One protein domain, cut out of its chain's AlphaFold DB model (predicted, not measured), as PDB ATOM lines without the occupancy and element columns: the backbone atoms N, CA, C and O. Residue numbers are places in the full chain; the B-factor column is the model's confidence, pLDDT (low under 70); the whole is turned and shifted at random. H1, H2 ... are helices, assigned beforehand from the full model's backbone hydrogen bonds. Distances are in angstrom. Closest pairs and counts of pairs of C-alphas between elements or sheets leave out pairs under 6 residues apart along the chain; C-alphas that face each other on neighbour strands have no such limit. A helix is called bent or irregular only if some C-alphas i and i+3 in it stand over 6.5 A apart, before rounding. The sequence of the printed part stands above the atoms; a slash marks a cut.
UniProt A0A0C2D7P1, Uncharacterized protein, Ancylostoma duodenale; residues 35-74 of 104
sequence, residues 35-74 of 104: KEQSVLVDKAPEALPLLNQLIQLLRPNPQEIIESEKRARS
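AT A GLANCE: This is residues 35 to 74 of the 104 residues of an uncharacterized protein of Ancylostoma duodenale (UniProt A0A0C2D7P1). Three short helices are strung out along a rod with no common core: H2 in the middle, H1 folded back from one end of it in a V, and H3 farther along beyond the other end. Residues 52 to 74, of which 52 to 57 belong to H2 and 62 to 72 to H3, stick out from that V as a free arm, which makes most of the length. The printed part has 40 residues with three named helices, in the order H1, H2, H3 along the chain, and no named strand; the class is all helix. The whole is extended, with a radius of gyration of the C-alphas of 16.6 A, and the C-alphas span 51 by 16 by 8 A.

HOW THE PARTS SIT: H2, residues 47 to 57, touches H1, residues 35 to 43, with 4 pairs of C-alphas within 8 A. Their closest C-alphas are those of Leu 40 and Leu 48, 6.7 A apart. The two helices run opposite ways at a steep tilt of 46 degrees, and their centres are 13.9 A apart. On from H2 along the chain comes H3, residues 62 to 72, which touches no helix. H2 and H3 are apart, though they follow each other in the chain, and H1 and H3 are apart too. Every backbone O i to N i+4 pair inside H1, H2 and H3 is within hydrogen-bond range.

IN THESE COORDINATES: H2 and H3 are the longest helices by residues, with 11 residues each. H2 runs 15.2 A from C-alpha 47 at (100.665, 55.212, 251.821) to C-alpha 57 at (112.793, 63.523, 255.568). H1, with 9 residues, measures 12.3 A from first to last C-alpha and begins with C-alpha 35 at (93.724, 65.232, 244.299). H3 measures 15.7 A from first to last C-alpha and ends with C-alpha 72 at (133.943, 69.970, 258.147). No helix is bent or irregular.

THE WHOLE: The outline is a rod, and the two C-alphas farthest apart are those of Asp 42 in H1 and Ser 74, at 51.3 A. From the first printed C-alpha, that of Lys 35, to the last, that of Ser 74, the distance is 46.8 A. The printed part, residues 35 to 74 of a chain of 104, has no cut. The link from H1 to H2, 3 residues, is tight, and so is the link from H2 to H3, 4 residues; no link is long. In this predicted model the mean pLDDT of the printed part is 87.8, and no printed residue is under 70.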
ATOM      1  N   LYS A  35      94.180  66.305 245.198       74.62
ATOM      2  CA  LYS A  35      93.724  65.232 244.299       74.62
ATOM      3  C   LYS A  35      94.486  63.935 244.545       74.62
ATOM      4  O   LYS A  35      93.901  62.860 244.523       74.62
ATOM      5  N   GLU A  36      95.778  64.033 244.817       73.94
ATOM      6  CA  GLU A  36      96.625  62.875 245.104       73.94
ATOM      7  C   GLU A  36      96.277  62.269 246.468       73.94
ATOM      8  O   GLU A  36      96.139  61.055 246.582       73.94
ATOM      9  N   GLN A  37      96.025  63.104 247.480       79.44
ATOM     10  CA  GLN A  37      95.577  62.657 248.798       79.44
ATOM     11  C   GLN A  37      94.227  61.945 248.727       79.44
ATOM     12  O   GLN A  37      94.091  60.884 249.321       79.44
ATOM     13  N   SER A  38      93.248  62.463 247.978       83.19
ATOM     14  CA  SER A  38      91.938  61.799 247.863       83.19
ATOM     15  C   SER A  38      92.015  60.429 247.175       83.19
ATOM     16  O   SER A  38      91.360  59.488 247.619       83.19
ATOM     17  N   VAL A  39      92.868  60.272 246.155       87.38
ATOM     18  CA  VAL A  39      93.138  58.961 245.537       87.38
ATOM     19  C   VAL A  39      93.845  58.023 246.513       87.38
ATOM     20  O   VAL A  39      93.487  56.852 246.592       87.38
ATOM     21  N   LEU A  40      94.825  58.515 247.274       86.00
ATOM     22  CA  LEU A  40      95.536  57.701 248.262       86.00
ATOM     23  C   LEU A  40      94.627  57.285 249.425       86.00
ATOM     24  O   LEU A  40      94.696  56.139 249.843       86.00
ATOM     25  N   VAL A  41      93.724  58.152 249.889       88.62
ATOM     26  CA  VAL A  41      92.713  57.798 250.904       88.62
ATOM     27  C   VAL A  41      91.849  56.623 250.437       88.62
ATOM     28  O   VAL A  41      91.579  55.721 251.224       88.62
ATOM     29  N   ASP A  42      91.435  56.619 249.166       91.69
ATOM     30  CA  ASP A  42      90.544  55.589 248.613       91.69
ATOM     31  C   ASP A  42      91.279  54.304 248.188       91.69
ATOM     32  O   ASP A  42      90.731  53.208 248.294       91.69
ATOM     33  N   LYS A  43      92.512  54.417 247.675       92.50
ATOM     34  CA  LYS A  43      93.230  53.297 247.036       92.50
ATOM     35  C   LYS A  43      94.385  52.716 247.846       92.50
ATOM     36  O   LYS A  43      94.729  51.564 247.603       92.50
ATOM     37  N   ALA A  44      94.994  53.489 248.742       91.69
ATOM     38  CA  ALA A  44      96.167  53.081 249.519       91.69
ATOM     39  C   ALA A  44      96.313  53.945 250.790       91.69
ATOM     40  O   ALA A  44      97.245  54.755 250.888       91.69
ATOM     41  N   PRO A  45      95.388  53.841 251.762       88.06
ATOM     42  CA  PRO A  45      95.397  54.687 252.957       88.06
ATOM     43  C   PRO A  45      96.681  54.535 253.788       88.06
ATOM     44  O   PRO A  45      97.120  55.484 254.437       88.06
ATOM     45  N   GLU A  46      97.335  53.376 253.727       91.88
ATOM     46  CA  GLU A  46      98.638  53.100 254.336       91.88
ATOM     47  C   GLU A  46      99.801  53.885 253.707       91.88
ATOM     48  O   GLU A  46     100.840  54.057 254.344       91.88
ATOM     49  N   ALA A  47      99.642  54.410 252.488       89.69
ATOM     50  CA  ALA A  47     100.665  55.212 251.821       89.69
ATOM     51  C   ALA A  47     100.717  56.659 252.338       89.69
ATOM     52  O   ALA A  47     101.764  57.297 252.256       89.69
ATOM     53  N   LEU A  48      99.626  57.179 252.911       88.88
ATOM     54  CA  LEU A  48      99.575  58.531 253.483       88.88
ATOM     55  C   LEU A  48     100.585  58.757 254.622       88.88
ATOM     56  O   LEU A  48     101.326  59.743 254.552       88.88
ATOM     57  N   PRO A  49     100.683  57.890 255.652       91.12
ATOM     58  CA  PRO A  49     101.694  58.062 256.694       91.12
ATOM     59  C   PRO A  49     103.121  57.957 256.141       91.12
ATOM     60  O   PRO A  49     103.987  58.718 256.570       91.12
ATOM     61  N   LEU A  50     103.362  57.092 255.148       91.62
ATOM     62  CA  LEU A  50     104.666  56.974 254.483       91.62
ATOM     63  C   LEU A  50     105.018  58.236 253.685       91.62
ATOM     64  O   LEU A  50     106.155  58.702 253.741       91.62
ATOM     65  N   LEU A  51     104.046  58.822 252.982       88.12
ATOM     66  CA  LEU A  51     104.221  60.073 252.248       88.12
ATOM     67  C   LEU A  51     104.535  61.228 253.202       88.12
ATOM     68  O   LEU A  51     105.449  62.005 252.942       88.12
ATOM     69  N   ASN A  52     103.829  61.316 254.330       87.94
ATOM     70  CA  ASN A  52     104.106  62.333 255.341       87.94
ATOM     71  C   ASN A  52     105.512  62.161 255.942       87.94
ATOM     72  O   ASN A  52     106.259  63.130 256.072       87.94
ATOM     73  N   GLN A  53     105.911  60.921 256.242       90.19
ATOM     74  CA  GLN A  53     107.260  60.619 256.717       90.19
ATOM     75  C   GLN A  53     108.324  61.012 255.683       90.19
ATOM     76  O   GLN A  53     109.333  61.622 256.034       90.19
ATOM     77  N   LEU A  54     108.090  60.722 254.403       88.88
ATOM     78  CA  LEU A  54     108.992  61.113 253.325       88.88
ATOM     79  C   LEU A  54     109.107  62.637 253.206       88.88
ATOM     80  O   LEU A  54     110.214  63.153 253.096       88.88
ATOM     81  N   ILE A  55     107.991  63.367 253.273       87.31
ATOM     82  CA  ILE A  55     107.993  64.837 253.239       87.31
ATOM     83  C   ILE A  55     108.827  65.401 254.394       87.31
ATOM     84  O   ILE A  55     109.598  66.333 254.181       87.31
ATOM     85  N   GLN A  56     108.721  64.830 255.596       86.50
ATOM     86  CA  GLN A  56     109.543  65.241 256.736       86.50
ATOM     87  C   GLN A  56     111.037  64.993 256.488       86.50
ATOM     88  O   GLN A  56     111.850  65.871 256.764       86.50
ATOM     89  N   LEU A  57     111.402  63.843 255.913       86.25
ATOM     90  CA  LEU A  57     112.793  63.523 255.568       86.25
ATOM     91  C   LEU A  57     113.358  64.427 254.459       86.25
ATOM     92  O   LEU A  57     114.546  64.737 254.460       86.25
ATOM     93  N   LEU A  58     112.514  64.855 253.519       86.00
ATOM     94  CA  LEU A  58     112.892  65.714 252.393       86.00
ATOM     95  C   LEU A  58     112.907  67.211 252.731       86.00
ATOM     96  O   LEU A  58     113.192  68.024 251.851       86.00
ATOM     97  N   ARG A  59     112.635  67.591 253.983       85.56
ATOM     98  CA  ARG A  59     112.787  68.962 254.487       85.56
ATOM     99  C   ARG A  59     114.044  69.060 255.363       85.56
ATOM    100  O   ARG A  59     113.915  69.256 256.573       85.56
ATOM    101  N   PRO A  60     115.264  68.918 254.807       81.75
ATOM    102  CA  PRO A  60     116.457  69.140 255.605       81.75
ATOM    103  C   PRO A  60     116.513  70.606 256.045       81.75
ATOM    104  O   PRO A  60     116.105  71.510 255.311       81.75
ATOM    105  N   ASN A  61     117.040  70.847 257.243       86.31
ATOM    106  CA  ASN A  61     117.230  72.200 257.741       86.31
ATOM    107  C   ASN A  61     118.374  72.875 256.953       86.31
ATOM    108  O   ASN A  61     119.519  72.420 257.038       86.31
ATOM    109  N   PRO A  62     118.119  73.968 256.205       85.94
ATOM    110  CA  PRO A  62     119.157  74.627 255.414       85.94
ATOM    111  C   PRO A  62     120.323  75.139 256.273       85.94
ATOM    112  O   PRO A  62     121.465  75.147 255.814       85.94
ATOM    113  N   GLN A  63     120.064  75.521 257.527       88.31
ATOM    114  CA  GLN A  63     121.103  75.954 258.456       88.31
ATOM    115  C   GLN A  63     122.056  74.806 258.803       88.31
ATOM    116  O   GLN A  63     123.270  74.993 258.780       88.31
ATOM    117  N   GLU A  64     121.527  73.608 259.049       89.31
ATOM    118  CA  GLU A  64     122.324  72.424 259.380       89.31
ATOM    119  C   GLU A  64     123.227  72.000 258.214       89.31
ATOM    120  O   GLU A  64     124.386  71.630 258.418       89.31
ATOM    121  N   ILE A  65     122.743  72.124 256.974       88.19
ATOM    122  CA  ILE A  65     123.544  71.850 255.772       88.19
ATOM    123  C   ILE A  65     124.749  72.799 255.706       88.19
ATOM    124  O   ILE A  65     125.888  72.360 255.549       88.19
ATOM    125  N   ILE A  66     124.519  74.102 255.871       88.94
ATOM    126  CA  ILE A  66     125.594  75.102 255.813       88.94
ATOM    127  C   ILE A  66     126.564  74.920 256.985       88.94
ATOM    128  O   ILE A  66     127.781  75.003 256.816       88.94
ATOM    129  N   GLU A  67     126.048  74.678 258.188       90.69
ATOM    130  CA  GLU A  67     126.867  74.492 259.382       90.69
ATOM    131  C   GLU A  67     127.715  73.226 259.315       90.69
ATOM    132  O   GLU A  67     128.883  73.276 259.696       90.69
ATOM    133  N   SER A  68     127.174  72.119 258.807       88.69
ATOM    134  CA  SER A  68     127.918  70.868 258.646       88.69
ATOM    135  C   SER A  68     129.039  70.997 257.615       88.69
ATOM    136  O   SER A  68     130.168  70.592 257.903       88.69
ATOM    137  N   GLU A  69     128.794  71.646 256.472       91.12
ATOM    138  CA  GLU A  69     129.848  71.925 255.488       91.12
ATOM    139  C   GLU A  69     130.932  72.840 256.075       91.12
ATOM    140  O   GLU A  69     132.128  72.558 255.955       91.12
ATOM    141  N   LYS A  70     130.530  73.928 256.746       90.31
ATOM    142  CA  LYS A  70     131.475  74.853 257.384       90.31
ATOM    143  C   LYS A  70     132.296  74.151 258.458       90.31
ATOM    144  O   LYS A  70     133.507  74.332 258.482       90.31
ATOM    145  N   ARG A  71     131.654  73.344 259.307       90.88
ATOM    146  CA  ARG A  71     132.294  72.598 260.397       90.88
ATOM    147  C   ARG A  71     133.298  71.578 259.876       90.88
ATOM    148  O   ARG A  71     134.359  71.437 260.465       90.88
ATOM    149  N   ALA A  72     133.007  70.910 258.760       93.19
ATOM    150  CA  ALA A  72     133.943  69.970 258.147       93.19
ATOM    151  C   ALA A  72     135.241  70.642 257.651       93.19
ATOM    152  O   ALA A  72     136.258  69.971 257.500       93.19
ATOM    153  N   ARG A  73     135.214  71.957 257.390       93.25
ATOM    154  CA  ARG A  73     136.363  72.741 256.902       93.25
ATOM    155  C   ARG A  73     136.873  73.774 257.907       93.25
ATOM    156  O   ARG A  73     137.730  74.582 257.552       93.25
ATOM    157  N   SER A  74     136.346  73.793 259.127       89.38
ATOM    158  CA  SER A  74     136.750  74.738 260.161       89.38
ATOM    159  C   SER A  74     137.356  74.018 261.354       89.38
ATOM    160  O   SER A  74     137.080  72.852 261.624       89.38
TER     161      SER A  74